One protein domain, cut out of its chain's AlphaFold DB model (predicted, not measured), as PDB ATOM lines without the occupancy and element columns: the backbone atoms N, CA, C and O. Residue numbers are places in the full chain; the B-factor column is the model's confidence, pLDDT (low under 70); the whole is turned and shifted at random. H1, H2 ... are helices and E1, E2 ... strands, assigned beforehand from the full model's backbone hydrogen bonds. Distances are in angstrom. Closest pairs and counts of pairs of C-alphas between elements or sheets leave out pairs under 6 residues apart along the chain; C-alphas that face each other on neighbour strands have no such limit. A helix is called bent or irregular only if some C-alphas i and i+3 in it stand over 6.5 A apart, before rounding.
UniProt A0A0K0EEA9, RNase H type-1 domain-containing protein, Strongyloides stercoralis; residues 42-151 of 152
ATOM      1  N   VAL A  42     -34.319  14.160  45.570       81.11
ATOM      2  CA  VAL A  42     -33.371  13.040  45.628       81.11
ATOM      3  C   VAL A  42     -33.130  12.685  47.087       81.11
ATOM      4  O   VAL A  42     -32.648  13.528  47.843       81.11
ATOM      5  N   ASP A  43     -33.422  11.447  47.478       81.72
ATOM      6  CA  ASP A  43     -33.159  10.954  48.834       81.72
ATOM      7  C   ASP A  43     -32.513   9.563  48.818       81.72
ATOM      8  O   ASP A  43     -32.512   8.849  47.813       81.72
ATOM      9  N   GLY A  44     -31.911   9.196  49.946       82.20
ATOM     10  CA  GLY A  44     -31.189   7.946  50.129       82.20
ATOM     11  C   GLY A  44     -31.735   7.133  51.292       82.20
ATOM     12  O   GLY A  44     -31.981   7.672  52.370       82.20
ATOM     13  N   SER A  45     -31.850   5.820  51.101       83.08
ATOM     14  CA  SER A  45     -32.221   4.877  52.155       83.08
ATOM     15  C   SER A  45     -31.122   3.838  52.371       83.08
ATOM     16  O   SER A  45     -30.294   3.578  51.493       83.08
ATOM     17  N   CYS A  46     -31.079   3.269  53.574       82.98
ATOM     18  CA  CYS A  46     -30.133   2.223  53.940       82.98
ATOM     19  C   CYS A  46     -30.743   1.328  55.021       82.98
ATOM     20  O   CYS A  46     -31.006   1.795  56.130       82.98
ATOM     21  N   ILE A  47     -30.931   0.045  54.711       83.17
ATOM     22  CA  ILE A  47     -31.326  -0.977  55.687       83.17
ATOM     23  C   ILE A  47     -30.062  -1.706  56.142       83.17
ATOM     24  O   ILE A  47     -29.264  -2.144  55.313       83.17
ATOM     25  N   GLN A  48     -29.897  -1.876  57.456       82.66
ATOM     26  CA  GLN A  48     -28.930  -2.817  58.020       82.66
ATOM     27  C   GLN A  48     -29.662  -4.054  58.544       82.66
ATOM     28  O   GLN A  48     -30.606  -3.939  59.320       82.66
ATOM     29  N   HIS A  49     -29.207  -5.225  58.113       80.12
ATOM     30  CA  HIS A  49     -29.742  -6.528  58.489       80.12
ATOM     31  C   HIS A  49     -29.049  -7.046  59.762       80.12
ATOM     32  O   HIS A  49     -27.938  -6.620  60.097       80.12
ATOM     33  N   SER A  50     -29.680  -7.994  60.462       82.14
ATOM     34  CA  SER A  50     -29.144  -8.617  61.687       82.14
ATOM     35  C   SER A  50     -27.807  -9.334  61.466       82.14
ATOM     36  O   SER A  50     -26.940  -9.288  62.332       82.14
ATOM     37  N   ASN A  51     -27.593  -9.909  60.279       84.87
ATOM     38  CA  ASN A  51     -26.323 -10.513  59.860       84.87
ATOM     39  C   ASN A  51     -25.223  -9.491  59.487       84.87
ATOM     40  O   ASN A  51     -24.183  -9.870  58.958       84.87
ATOM     41  N   GLY A  52     -25.449  -8.191  59.710       81.08
ATOM     42  CA  GLY A  52     -24.497  -7.118  59.414       81.08
ATOM     43  C   GLY A  52     -24.544  -6.571  57.981       81.08
ATOM     44  O   GLY A  52     -23.987  -5.495  57.742       81.08
ATOM     45  N   ASN A  53     -25.236  -7.237  57.046       81.66
ATOM     46  CA  ASN A  53     -25.369  -6.762  55.666       81.66
ATOM     47  C   ASN A  53     -26.064  -5.396  55.606       81.66
ATOM     48  O   ASN A  53     -26.901  -5.057  56.447       81.66
ATOM     49  N   ARG A  54     -25.724  -4.597  54.588       80.95
ATOM     50  CA  ARG A  54     -26.308  -3.271  54.359       80.95
ATOM     51  C   ARG A  54     -26.730  -3.102  52.906       80.95
ATOM     52  O   ARG A  54     -25.870  -3.032  52.030       80.95
ATOM     53  N   ASN A  55     -28.031  -2.956  52.684       84.48
ATOM     54  CA  ASN A  55     -28.577  -2.559  51.392       84.48
ATOM     55  C   ASN A  55     -28.707  -1.035  51.375       84.48
ATOM     56  O   ASN A  55     -29.378  -0.474  52.240       84.48
ATOM     57  N   SER A  56     -28.090  -0.372  50.393       83.09
ATOM     58  CA  SER A  56     -28.300   1.054  50.112       83.09
ATOM     59  C   SER A  56     -29.214   1.220  48.897       83.09
ATOM     60  O   SER A  56     -29.166   0.409  47.974       83.09
ATOM     61  N   GLY A  57     -29.997   2.295  48.857       84.47
ATOM     62  CA  GLY A  57     -30.830   2.656  47.712       84.47
ATOM     63  C   GLY A  57     -30.914   4.169  47.538       84.47
ATOM     64  O   GLY A  57     -30.771   4.921  48.507       84.47
ATOM     65  N   ILE A  58     -31.125   4.615  46.302       83.92
ATOM     66  CA  ILE A  58     -31.415   6.011  45.963       83.92
ATOM     67  C   ILE A  58     -32.760   6.097  45.255       83.92
ATOM     68  O   ILE A  58     -33.103   5.243  44.436       83.92
ATOM     69  N   GLY A  59     -33.507   7.141  45.593       86.45
ATOM     70  CA  GLY A  59     -34.757   7.494  44.950       86.45
ATOM     71  C   GLY A  59     -34.673   8.897  44.373       86.45
ATOM     72  O   GLY A  59     -34.165   9.807  45.032       86.45
ATOM     73  N   VAL A  60     -35.168   9.061  43.151       85.03
ATOM     74  CA  VAL A  60     -35.268  10.350  42.461       85.03
ATOM     75  C   VAL A  60     -36.709  10.515  42.021       85.03
ATOM     76  O   VAL A  60     -37.202   9.695  41.253       85.03
ATOM     77  N   TYR A  61     -37.377  11.545  42.529       83.93
ATOM     78  CA  TYR A  61     -38.788  11.810  42.291       83.93
ATOM     79  C   TYR A  61     -38.983  13.114  41.515       83.93
ATOM     80  O   TYR A  61     -38.496  14.171  41.929       83.93
ATOM     81  N   TRP A  62     -39.708  13.009  40.405       83.62
ATOM     82  CA  TRP A  62     -40.040  14.085  39.467       83.62
ATOM     83  C   TRP A  62     -41.502  14.527  39.566       83.62
ATOM     84  O   TRP A  62     -41.814  15.690  39.317       83.62
ATOM     85  N   GLY A  63     -42.376  13.602  39.955       86.02
ATOM     86  CA  GLY A  63     -43.823  13.761  40.035       86.02
ATOM     87  C   GLY A  63     -44.500  12.390  40.057       86.02
ATOM     88  O   GLY A  63     -43.865  11.373  39.760       86.02
ATOM     89  N   ASP A  64     -45.781  12.339  40.416       86.69
ATOM     90  CA  ASP A  64     -46.538  11.088  40.380       86.69
ATOM     91  C   ASP A  64     -46.633  10.551  38.946       86.69
ATOM     92  O   ASP A  64     -46.896  11.295  38.004       86.69
ATOM     93  N   ASN A  65     -46.392   9.246  38.790       88.31
ATOM     94  CA  ASN A  65     -46.356   8.521  37.511       88.31
ATOM     95  C   ASN A  65     -45.332   9.020  36.464       88.31
ATOM     96  O   ASN A  65     -45.339   8.533  35.336       88.31
ATOM     97  N   ASP A  66     -44.418   9.933  36.815       84.02
ATOM     98  CA  ASP A  66     -43.358  10.389  35.907       84.02
ATOM     99  C   ASP A  66     -42.383   9.244  35.563       84.02
ATOM    100  O   ASP A  66     -41.860   8.560  36.448       84.02
ATOM    101  N   SER A  67     -42.114   9.039  34.272       85.82
ATOM    102  CA  SER A  67     -41.237   7.970  33.772       85.82
ATOM    103  C   SER A  67     -39.758   8.158  34.132       85.82
ATOM    104  O   SER A  67     -38.983   7.210  34.037       85.82
ATOM    105  N   ARG A  68     -39.361   9.355  34.584       83.46
ATOM    106  CA  ARG A  68     -38.003   9.689  35.042       83.46
ATOM    107  C   ARG A  68     -37.777   9.371  36.524       83.46
ATOM    108  O   ARG A  68     -36.704   9.659  37.055       83.46
ATOM    109  N   ASN A  69     -38.773   8.816  37.217       86.30
ATOM    110  CA  ASN A  69     -38.648   8.399  38.611       86.30
ATOM    111  C   ASN A  69     -37.666   7.217  38.748       86.30
ATOM    112  O   ASN A  69     -37.932   6.119  38.265       86.30
ATOM    113  N   ILE A  70     -36.549   7.419  39.453       86.09
ATOM    114  CA  ILE A  70     -35.507   6.395  39.646       86.09
ATOM    115  C   ILE A  70     -35.665   5.744  41.023       86.09
ATOM    116  O   ILE A  70     -35.793   6.437  42.031       86.09
ATOM    117  N   SER A  71     -35.579   4.413  41.073       89.50
ATOM    118  CA  SER A  71     -35.504   3.590  42.289       89.50
ATOM    119  C   SER A  71     -34.359   2.583  42.128       89.50
ATOM    120  O   SER A  71     -34.575   1.448  41.705       89.50
ATOM    121  N   LEU A  72     -33.125   3.000  42.434       86.16
ATOM    122  CA  LEU A  72     -31.908   2.238  42.123       86.16
ATOM    123  C   LEU A  72     -31.216   1.698  43.382       86.16
ATOM    124  O   LEU A  72     -30.837   2.455  44.281       86.16
ATOM    125  N   LYS A  73     -31.013   0.374  43.427       85.05
ATOM    126  CA  LYS A  73     -30.220  -0.318  44.454       85.05
ATOM    127  C   LYS A  73     -28.740   0.018  44.275       85.05
ATOM    128  O   LYS A  73     -28.204  -0.089  43.175       85.05
ATOM    129  N   LEU A  74     -28.067   0.415  45.351       79.47
ATOM    130  CA  LEU A  74     -26.683   0.887  45.313       79.47
ATOM    131  C   LEU A  74     -25.743  -0.047  46.076       79.47
ATOM    132  O   LEU A  74     -25.946  -0.362  47.249       79.47
ATOM    133  N   SER A  75     -24.673  -0.460  45.400       73.87
ATOM    134  CA  SER A  75     -23.645  -1.334  45.957       73.87
ATOM    135  C   SER A  75     -22.740  -0.596  46.952       73.87
ATOM    136  O   SER A  75     -22.162   0.455  46.666       73.87
ATOM    137  N   GLY A  76     -22.588  -1.174  48.146       68.12
ATOM    138  CA  GLY A  76     -21.776  -0.613  49.225       68.12
ATOM    139  C   GLY A  76     -22.493   0.465  50.044       68.12
ATOM    140  O   GLY A  76     -23.715   0.472  50.184       68.12
ATOM    141  N   LYS A  77     -21.715   1.358  50.669       61.33
ATOM    142  CA  LYS A  77     -22.231   2.357  51.615       61.33
ATOM    143  C   LYS A  77     -22.576   3.668  50.917       61.33
ATOM    144  O   LYS A  77     -21.669   4.429  50.564       61.33
ATOM    145  N   LEU A  78     -23.865   4.002  50.868       57.29
ATOM    146  CA  LEU A  78     -24.280   5.373  50.602       57.29
ATOM    147  C   LEU A  78     -23.690   6.311  51.671       57.29
ATOM    148  O   LEU A  78     -23.845   6.116  52.880       57.29
ATOM    149  N   LYS A  79     -22.992   7.343  51.209       51.00
ATOM    150  CA  LYS A  79     -22.769   8.587  51.957       51.00
ATOM    151  C   LYS A  79     -23.561   9.688  51.247       51.00
ATOM    152  O   LYS A  79     -23.957   9.508  50.099       51.00
ATOM    153  N   ASN A  80     -23.748  10.835  51.894       58.78
ATOM    154  CA  ASN A  80     -24.501  11.971  51.348       58.78
ATOM    155  C   ASN A  80     -23.702  12.679  50.230       58.78
ATOM    156  O   ASN A  80     -23.231  13.799  50.417       58.78
ATOM    157  N   TYR A  81     -23.463  11.981  49.112       68.93
ATOM    158  CA  TYR A  81     -22.468  12.355  48.106       68.93
ATOM    159  C   TYR A  81     -22.982  12.377  46.662       68.93
ATOM    160  O   TYR A  81     -22.420  13.141  45.893       68.93
ATOM    161  N   VAL A  82     -24.025  11.630  46.267       70.49
ATOM    162  CA  VAL A  82     -24.508  11.624  44.863       70.49
ATOM    163  C   VAL A  82     -24.979  13.022  44.442       70.49
ATOM    164  O   VAL A  82     -24.379  13.628  43.560       70.49
ATOM    165  N   VAL A  83     -25.944  13.596  45.172       68.03
ATOM    166  CA  VAL A  83     -26.421  14.984  44.989       68.03
ATOM    167  C   VAL A  83     -25.269  15.998  45.034       68.03
ATOM    168  O   VAL A  83     -25.163  16.870  44.177       68.03
ATOM    169  N   LYS A  84     -24.366  15.853  46.013       74.54
ATOM    170  CA  LYS A  84     -23.200  16.734  46.177       74.54
ATOM    171  C   LYS A  84     -22.216  16.623  45.003       74.54
ATOM    172  O   LYS A  84     -21.597  17.611  44.637       74.54
ATOM    173  N   SER A  85     -22.100  15.446  44.387       78.01
ATOM    174  CA  SER A  85     -21.214  15.212  43.242       78.01
ATOM    175  C   SER A  85     -21.689  15.970  42.017       78.01
ATOM    176  O   SER A  85     -20.892  16.682  41.415       78.01
ATOM    177  N   VAL A  86     -22.979  15.849  41.689       76.29
ATOM    178  CA  VAL A  86     -23.591  16.545  40.548       76.29
ATOM    179  C   VAL A  86     -23.516  18.065  40.741       76.29
ATOM    180  O   VAL A  86     -23.143  18.773  39.817       76.29
ATOM    181  N   ASN A  87     -23.760  18.561  41.959       74.06
ATOM    182  CA  ASN A  87     -23.708  19.997  42.253       74.06
ATOM    183  C   ASN A  87     -22.296  20.612  42.347       74.06
ATOM    184  O   ASN A  87     -22.153  21.798  42.065       74.06
ATOM    185  N   GLU A  88     -21.281  19.882  42.831       82.53
ATOM    186  CA  GLU A  88     -19.988  20.487  43.224       82.53
ATOM    187  C   GLU A  88     -18.747  19.864  42.575       82.53
ATOM    188  O   GLU A  88     -17.705  20.516  42.511       82.53
ATOM    189  N   TRP A  89     -18.788  18.593  42.162       86.57
ATOM    190  CA  TRP A  89     -17.568  17.829  41.846       86.57
ATOM    191  C   TRP A  89     -17.510  17.298  40.415       86.57
ATOM    192  O   TRP A  89     -16.425  16.966  39.937       86.57
ATOM    193  N   ILE A  90     -18.648  17.211  39.725       86.58
ATOM    194  CA  ILE A  90     -18.742  16.508  38.447       86.58
ATOM    195  C   ILE A  90     -17.922  17.166  37.333       86.58
ATOM    196  O   ILE A  90     -17.325  16.441  36.545       86.58
ATOM    197  N   HIS A  91     -17.800  18.498  37.308       88.09
ATOM    198  CA  HIS A  91     -16.915  19.214  36.375       88.09
ATOM    199  C   HIS A  91     -15.469  18.709  36.506       88.09
ATOM    200  O   HIS A  91     -14.919  18.117  35.576       88.09
ATOM    201  N   LYS A  92     -14.921  18.766  37.729       91.06
ATOM    202  CA  LYS A  92     -13.576  18.269  38.032       91.06
ATOM    203  C   LYS A  92     -13.417  16.768  37.780       91.06
ATOM    204  O   LYS A  92     -12.322  16.315  37.454       91.06
ATOM    205  N   TRP A  93     -14.474  15.967  37.912       92.31
ATOM    206  CA  TRP A  93     -14.422  14.533  37.601       92.31
ATOM    207  C   TRP A  93     -14.498  14.228  36.104       92.31
ATOM    208  O   TRP A  93     -13.825  13.294  35.670       92.31
ATOM    209  N   LYS A  94     -15.245  15.011  35.315       89.73
ATOM    210  CA  LYS A  94     -15.244  14.951  33.846       89.73
ATOM    211  C   LYS A  94     -13.836  15.249  33.313       89.73
ATOM    212  O   LYS A  94     -13.306  14.449  32.551       89.73
ATOM    213  N   GLU A  95     -13.197  16.309  33.815       91.50
ATOM    214  CA  GLU A  95     -11.797  16.666  33.524       91.50
ATOM    215  C   GLU A  95     -10.805  15.554  33.923       91.50
ATOM    216  O   GLU A  95      -9.975  15.126  33.126       91.50
ATOM    217  N   ASN A  96     -10.891  15.046  35.158       92.02
ATOM    218  CA  ASN A  96      -9.900  14.122  35.731       92.02
ATOM    219  C   ASN A  96     -10.208  12.633  35.453       92.02
ATOM    220  O   ASN A  96      -9.885  11.758  36.264       92.02
ATOM    221  N   GLY A  97     -10.859  12.322  34.327       92.00
ATOM    222  CA  GLY A  97     -11.108  10.944  33.879       92.00
ATOM    223  C   GLY A  97     -11.876  10.083  34.894       92.00
ATOM    224  O   GLY A  97     -11.580   8.899  35.058       92.00
ATOM    225  N   TRP A  98     -12.830  10.685  35.609       92.53
ATOM    226  CA  TRP A  98     -13.667  10.069  36.648       92.53
ATOM    227  C   TRP A  98     -12.902   9.491  37.852       92.53
ATOM    228  O   TRP A  98     -13.309   8.498  38.472       92.53
ATOM    229  N   LYS A  99     -11.808  10.158  38.231       91.78
ATOM    230  CA  LYS A  99     -11.048   9.911  39.466       91.78
ATOM    231  C   LYS A  99     -11.377  10.967  40.527       91.78
ATOM    232  O   LYS A  99     -11.505  12.153  40.232       91.78
ATOM    233  N   LYS A 100     -11.480  10.545  41.790       89.19
ATOM    234  CA  LYS A 100     -11.488  11.457  42.950       89.19
ATOM    235  C   LYS A 100     -10.077  11.992  43.205       89.19
ATOM    236  O   LYS A 100      -9.099  11.390  42.775       89.19
ATOM    237  N   ALA A 101      -9.968  13.065  43.992       87.66
ATOM    238  CA  ALA A 101      -8.690  13.699  44.347       87.66
ATOM    239  C   ALA A 101      -7.662  12.756  45.018       87.66
ATOM    240  O   ALA A 101      -6.474  13.044  45.007       87.66
ATOM    241  N   ASN A 102      -8.098  11.614  45.564       89.73
ATOM    242  CA  ASN A 102      -7.234  10.557  46.103       89.73
ATOM    243  C   ASN A 102      -6.996   9.389  45.118       89.73
ATOM    244  O   ASN A 102      -6.830   8.247  45.542       89.73
ATOM    245  N   GLY A 103      -7.093   9.640  43.808       88.84
ATOM    246  CA  GLY A 103      -6.890   8.670  42.722       88.84
ATOM    247  C   GLY A 103      -7.994   7.616  42.545       88.84
ATOM    248  O   GLY A 103      -8.112   7.023  41.473       88.84
ATOM    249  N   LYS A 104      -8.837   7.375  43.558       89.78
ATOM    250  CA  LYS A 104      -9.849   6.305  43.536       89.78
ATOM    251  C   LYS A 104     -10.987   6.626  42.557       89.78
ATOM    252  O   LYS A 104     -11.514   7.740  42.568       89.78
ATOM    253  N   LYS A 105     -11.424   5.628  41.772       89.02
ATOM    254  CA  LYS A 105     -12.567   5.725  40.838       89.02
ATOM    255  C   LYS A 105     -13.807   6.319  41.516       89.02
ATOM    256  O   LYS A 105     -14.112   5.973  42.664       89.02
ATOM    257  N   VAL A 106     -14.523   7.204  40.823       87.78
ATOM    258  CA  VAL A 106     -15.872   7.645  41.215       87.78
ATOM    259  C   VAL A 106     -16.792   6.423  41.324       87.78
ATOM    260  O   VAL A 106     -16.681   5.486  40.540       87.78
ATOM    261  N   MET A 107     -17.651   6.409  42.345       82.71
ATOM    262  CA  MET A 107     -18.641   5.348  42.566       82.71
ATOM    263  C   MET A 107     -19.998   5.844  42.059       82.71
ATOM    264  O   MET A 107     -20.274   7.035  42.183       82.71
ATOM    265  N   HIS A 108     -20.804   4.946  41.483       78.91
ATOM    266  CA  HIS A 108     -22.066   5.272  40.793       78.91
ATOM    267  C   HIS A 108     -21.891   6.382  39.734       78.91
ATOM    268  O   HIS A 108     -22.708   7.297  39.635       78.91
ATOM    269  N   LYS A 109     -20.794   6.321  38.962       85.61
ATOM    270  CA  LYS A 109     -20.455   7.297  37.912       85.61
ATOM    271  C   LYS A 109     -21.609   7.456  36.920       85.61
ATOM    272  O   LYS A 109     -21.921   8.567  36.522       85.61
ATOM    273  N   GLU A 110     -22.220   6.344  36.546       85.51
ATOM    274  CA  GLU A 110     -23.223   6.218  35.493       85.51
ATOM    275  C   GLU A 110     -24.497   6.980  35.890       85.51
ATOM    276  O   GLU A 110     -24.897   7.907  35.191       85.51
ATOM    277  N   LEU A 111     -25.010   6.719  37.098       80.32
ATOM    278  CA  LEU A 111     -26.069   7.501  37.752       80.32
ATOM    279  C   LEU A 111     -25.710   8.996  37.867       80.32
ATOM    280  O   LEU A 111     -26.557   9.862  37.690       80.32
ATOM    281  N   ILE A 112     -24.457   9.330  38.187       83.67
ATOM    282  CA  ILE A 112     -24.023  10.731  38.322       83.67
ATOM    283  C   ILE A 112     -23.974  11.448  36.958       83.67
ATOM    284  O   ILE A 112     -24.240  12.646  36.910       83.67
ATOM    285  N   ILE A 113     -23.694  10.738  35.859       86.61
ATOM    286  CA  ILE A 113     -23.797  11.248  34.478       86.61
ATOM    287  C   ILE A 113     -25.259  11.414  34.061       86.61
ATOM    288  O   ILE A 113     -25.610  12.439  33.481       86.61
ATOM    289  N   GLU A 114     -26.107  10.432  34.359       82.80
ATOM    290  CA  GLU A 114     -27.545  10.461  34.074       82.80
ATOM    291  C   GLU A 114     -28.212  11.670  34.747       82.80
ATOM    292  O   GLU A 114     -28.839  12.490  34.078       82.80
ATOM    293  N   LEU A 115     -27.981  11.850  36.052       79.13
ATOM    294  CA  LEU A 115     -28.535  12.965  36.823       79.13
ATOM    295  C   LEU A 115     -28.003  14.337  36.386       79.13
ATOM    296  O   LEU A 115     -28.752  15.307  36.433       79.13
ATOM    297  N   ASP A 116     -26.744  14.433  35.952       83.50
ATOM    298  CA  ASP A 116     -26.177  15.658  35.370       83.50
ATOM    299  C   ASP A 116     -26.765  15.966  33.994       83.50
ATOM    300  O   ASP A 116     -27.145  17.105  33.742       83.50
ATOM    301  N   SER A 117     -26.900  14.965  33.124       83.38
ATOM    302  CA  SER A 117     -27.496  15.137  31.794       83.38
ATOM    303  C   SER A 117     -28.934  15.635  31.915       83.38
ATOM    304  O   SER A 117     -29.330  16.576  31.234       83.38
ATOM    305  N   LEU A 118     -29.673  15.055  32.861       75.68
ATOM    306  CA  LEU A 118     -31.063  15.362  33.161       75.68
ATOM    307  C   LEU A 118     -31.244  16.724  33.878       75.68
ATOM    308  O   LEU A 118     -32.233  17.427  33.647       75.68
ATOM    309  N   ILE A 119     -30.259  17.160  34.675       75.26
ATOM    310  CA  ILE A 119     -30.152  18.547  35.164       75.26
ATOM    311  C   ILE A 119     -29.890  19.524  34.012       75.26
ATOM    312  O   ILE A 119     -30.626  20.498  33.854       75.26
ATOM    313  N   ASN A 120     -28.898  19.246  33.164       78.74
ATOM    314  CA  ASN A 120     -28.477  20.142  32.090       78.74
ATOM    315  C   ASN A 120     -29.564  20.296  31.011       78.74
ATOM    316  O   ASN A 120     -29.768  21.399  30.514       78.74
ATOM    317  N   SER A 121     -30.332  19.240  30.715       73.00
ATOM    318  CA  SER A 121     -31.484  19.299  29.800       73.00
ATOM    319  C   SER A 121     -32.699  20.060  30.350       73.00
ATOM    320  O   SER A 121     -33.604  20.379  29.585       73.00
ATOM    321  N   THR A 122     -32.758  20.327  31.661       69.58
ATOM    322  CA  THR A 122     -33.898  21.013  32.310       69.58
ATOM    323  C   THR A 122     -33.547  22.375  32.911       69.58
ATOM    324  O   THR A 122     -34.448  23.115  33.296       69.58
ATOM    325  N   GLY A 123     -32.259  22.715  33.027       67.57
ATOM    326  CA  GLY A 123     -31.784  23.903  33.746       67.57
ATOM    327  C   GLY A 123     -31.914  23.817  35.278       67.57
ATOM    328  O   GLY A 123     -31.639  24.796  35.974       67.57
ATOM    329  N   THR A 124     -32.331  22.667  35.820       62.26
ATOM    330  CA  THR A 124     -32.643  22.489  37.251       62.26
ATOM    331  C   THR A 124     -31.374  22.328  38.104       62.26
ATOM    332  O   THR A 124     -30.307  22.003  37.595       62.26
ATOM    333  N   LYS A 125     -31.460  22.525  39.428       60.93
ATOM    334  CA  LYS A 125     -30.369  22.258  40.393       60.93
ATOM    335  C   LYS A 125     -30.883  21.463  41.602       60.93
ATOM    336  O   LYS A 125     -32.029  21.649  42.009       60.93
ATOM    337  N   PHE A 126     -30.056  20.603  42.208       63.20
ATOM    338  CA  PHE A 126     -30.426  19.845  43.420       63.20
ATOM    339  C   PHE A 126     -30.106  20.594  44.733       63.20
ATOM    340  O   PHE A 126     -29.209  21.431  44.778       63.20
ATOM    341  N   HIS A 127     -30.785  20.245  45.835       56.51
ATOM    342  CA  HIS A 127     -30.659  20.843  47.183       56.51
ATOM    343  C   HIS A 127     -31.119  19.781  48.237       56.51
ATOM    344  O   HIS A 127     -32.119  19.130  47.964       56.51
ATOM    345  N   HIS A 128     -30.548  19.429  49.416       53.13
ATOM    346  CA  HIS A 128     -29.437  19.846  50.309       53.13
ATOM    347  C   HIS A 128     -29.683  20.456  51.746       53.13
ATOM    348  O   HIS A 128     -28.757  21.076  52.262       53.13
ATOM    349  N   VAL A 129     -30.802  20.241  52.489       59.28
ATOM    350  CA  VAL A 129     -30.870  20.551  53.967       59.28
ATOM    351  C   VAL A 129     -31.483  19.506  54.926       59.28
ATOM    352  O   VAL A 129     -30.727  19.052  55.783       59.28
ATOM    353  N   ARG A 130     -32.781  19.125  54.880       52.70
ATOM    354  CA  ARG A 130     -33.430  18.396  56.006       52.70
ATOM    355  C   ARG A 130     -34.551  17.408  55.629       52.70
ATOM    356  O   ARG A 130     -35.482  17.750  54.914       52.70
ATOM    357  N   GLY A 131     -34.466  16.186  56.165       56.04
ATOM    358  CA  GLY A 131     -35.555  15.194  56.149       56.04
ATOM    359  C   GLY A 131     -36.470  15.280  57.382       56.04
ATOM    360  O   GLY A 131     -36.120  15.917  58.373       56.04
ATOM    361  N   HIS A 132     -37.621  14.598  57.322       61.83
ATOM    362  CA  HIS A 132     -38.761  14.727  58.259       61.83
ATOM    363  C   HIS A 132     -39.470  16.097  58.219       61.83
ATOM    364  O   HIS A 132     -40.241  16.427  59.114       61.83
ATOM    365  N   SER A 133     -39.244  16.886  57.164       66.56
ATOM    366  CA  SER A 133     -39.891  18.188  56.947       66.56
ATOM    367  C   SER A 133     -41.303  18.111  56.339       66.56
ATOM    368  O   SER A 133     -41.828  19.151  55.963       66.56
ATOM    369  N   LYS A 134     -41.915  16.917  56.231       73.53
ATOM    370  CA  LYS A 134     -43.257  16.689  55.647       73.53
ATOM    371  C   LYS A 134     -43.438  17.280  54.239       73.53
ATOM    372  O   LYS A 134     -44.478  17.839  53.910       73.53
ATOM    373  N   ILE A 135     -42.394  17.181  53.416       79.11
ATOM    374  CA  ILE A 135     -42.425  17.601  52.011       79.11
ATOM    375  C   ILE A 135     -42.696  16.352  51.175       79.11
ATOM    376  O   ILE A 135     -41.810  15.502  51.075       79.11
ATOM    377  N   ASP A 136     -43.890  16.262  50.583       84.09
ATOM    378  CA  ASP A 136     -44.379  15.092  49.835       84.09
ATOM    379  C   ASP A 136     -43.313  14.495  48.905       84.09
ATOM    380  O   ASP A 136     -42.898  13.357  49.098       84.09
ATOM    381  N   GLY A 137     -42.762  15.283  47.979       82.18
ATOM    382  CA  GLY A 137     -41.795  14.762  47.011       82.18
ATOM    383  C   GLY A 137     -40.493  14.221  47.619       82.18
ATOM    384  O   GLY A 137     -39.896  13.297  47.071       82.18
ATOM    385  N   ASN A 138     -40.073  14.707  48.794       81.36
ATOM    386  CA  ASN A 138     -38.962  14.115  49.550       81.36
ATOM    387  C   ASN A 138     -39.359  12.766  50.183       81.36
ATOM    388  O   ASN A 138     -38.524  11.878  50.343       81.36
ATOM    389  N   GLU A 139     -40.622  12.603  50.568       86.98
ATOM    390  CA  GLU A 139     -41.154  11.351  51.111       86.98
ATOM    391  C   GLU A 139     -41.421  10.329  49.990       86.98
ATOM    392  O   GLU A 139     -41.089   9.156  50.156       86.98
ATOM    393  N   LYS A 140     -41.835  10.775  48.799       90.67
ATOM    394  CA  LYS A 140     -41.902   9.972  47.566       90.67
ATOM    395  C   LYS A 140     -40.509   9.512  47.115       90.67
ATOM    396  O   LYS A 140     -40.298   8.317  46.906       90.67
ATOM    397  N   ALA A 141     -39.522  10.414  47.077       85.94
ATOM    398  CA  ALA A 141     -38.119  10.060  46.828       85.94
ATOM    399  C   ALA A 141     -37.587   9.054  47.865       85.94
ATOM    400  O   ALA A 141     -36.867   8.122  47.514       85.94
ATOM    401  N   HIS A 142     -37.986   9.173  49.133       85.80
ATOM    402  CA  HIS A 142     -37.642   8.190  50.159       85.80
ATOM    403  C   HIS A 142     -38.310   6.825  49.943       85.80
ATOM    404  O   HIS A 142     -37.664   5.806  50.170       85.80
ATOM    405  N   ILE A 143     -39.567   6.778  49.492       91.57
ATOM    406  CA  ILE A 143     -40.260   5.525  49.152       91.57
ATOM    407  C   ILE A 143     -39.532   4.814  48.002       91.57
ATOM    408  O   ILE A 143     -39.234   3.628  48.126       91.57
ATOM    409  N   LEU A 144     -39.149   5.540  46.946       90.38
ATOM    410  CA  LEU A 144     -38.310   5.009  45.862       90.38
ATOM    411  C   LEU A 144     -36.963   4.486  46.404       90.38
ATOM    412  O   LEU A 144     -36.595   3.338  46.167       90.38
ATOM    413  N   ALA A 145     -36.266   5.278  47.226       87.35
ATOM    414  CA  ALA A 145     -34.987   4.889  47.825       87.35
ATOM    415  C   ALA A 145     -35.094   3.653  48.736       87.35
ATOM    416  O   ALA A 145     -34.175   2.838  48.791       87.35
ATOM    417  N   PHE A 146     -36.203   3.507  49.460       88.62
ATOM    418  CA  PHE A 146     -36.475   2.392  50.365       88.62
ATOM    419  C   PHE A 146     -36.876   1.126  49.603       88.62
ATOM    420  O   PHE A 146     -36.381   0.043  49.917       88.62
ATOM    421  N   ASN A 147     -37.683   1.240  48.548       92.71
ATOM    422  CA  ASN A 147     -38.000   0.113  47.671       92.71
ATOM    423  C   ASN A 147     -36.724  -0.437  47.008       92.71
ATOM    424  O   ASN A 147     -36.501  -1.646  47.012       92.71
ATOM    425  N   ALA A 148     -35.809   0.445  46.597       87.65
ATOM    426  CA  ALA A 148     -34.471   0.085  46.131       87.65
ATOM    427  C   ALA A 148     -33.566  -0.614  47.174       87.65
ATOM    428  O   ALA A 148     -32.591  -1.258  46.793       87.65
ATOM    429  N   THR A 149     -33.857  -0.530  48.480       84.35
ATOM    430  CA  THR A 149     -33.164  -1.354  49.501       84.35
ATOM    431  C   THR A 149     -33.777  -2.745  49.687       84.35
ATOM    432  O   THR A 149     -33.138  -3.605  50.295       84.35
ATOM    433  N   LYS A 150     -34.998  -2.969  49.177       85.13
ATOM    434  CA  LYS A 150     -35.757  -4.224  49.300       85.13
ATOM    435  C   LYS A 150     -35.674  -5.128  48.075       85.13
ATOM    436  O   LYS A 150     -35.912  -6.321  48.225       85.13
ATOM    437  N   SER A 151     -35.366  -4.598  46.891       72.14
ATOM    438  CA  SER A 151     -35.066  -5.441  45.732       72.14
ATOM    439  C   SER A 151     -33.881  -6.356  46.060       72.14
ATOM    440  O   SER A 151     -32.878  -5.905  46.624       72.14
TER     441      SER A 151
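Overview. This is residues 42 to 151 of the 152 residues of the protein "RNase H type-1 domain-containing protein" of Strongyloides stercoralis (UniProt A0A0K0EEA9). A three-stranded antiparallel sheet, E1 to E3, has the long helix H3 packed slantwise over one face; with it the sheet makes one lobe. A second, looser lobe beyond the sheet holds H1 and H2, set about perpendicular, with the loop of residues 96 to 108. The printed part has 110 residues, three named strands and then three named helices, E1 E2 E3 H1 H2 H3, in the mixed class. It is compact, with a radius of gyration of the C-alphas of 14.4 A and spans of 38 by 37 by 25 A.

Arrangement. E1 (residues 42 to 48), E2 (54 to 61) and E3 (70 to 74) form a meander, each strand the antiparallel neighbour of the one before, in two hairpins. N 45 and O 57 are 2.9 A apart, and N 74 and O 56 2.8 A, within hydrogen-bond range. H3 (136 to 150) is on one face, two layers, at a height over the sheet of 5.2 A, over E1 and E2. The closest C-alphas of H3 and E2 are those of Ala 145 and Gly 59, 3.9 A apart. H1 (82 to 95) only grazes the sheet with residues 82 to 83, and H2 (109 to 120) with residues 111 to 115. H2 touches H1 with residues 112 to 116 alone, closest at the C-alphas of Asp 116 and Val 86, 5.9 A. H3 is apart from both. Every O i to N i+4 pair is within hydrogen-bond range in H2 and H3, 7 of 10 in H1.

Along the chain. E1 begins at C-alpha 42 (-33.371, 13.040, 45.628) and is 20.6 A long, E2 23.0 A, E3 11.8 A. H1 is 17.8 A and irregular, C-alphas 88 and 91 being 7.6 A apart; H2 is 16.2 A. H3, 21.2 A, ends at C-alpha 150 (-35.757, -4.224, 49.300).

Size, cuts and confidence. The C-alphas farthest apart, of Asn 51 and Gly 123, are 43.5 A apart. The printed part has no cut; the links H1 to H2 and H2 to H3 are long. pLDDT is under 70 at residues 76 to 81, 83 and 122 to 133.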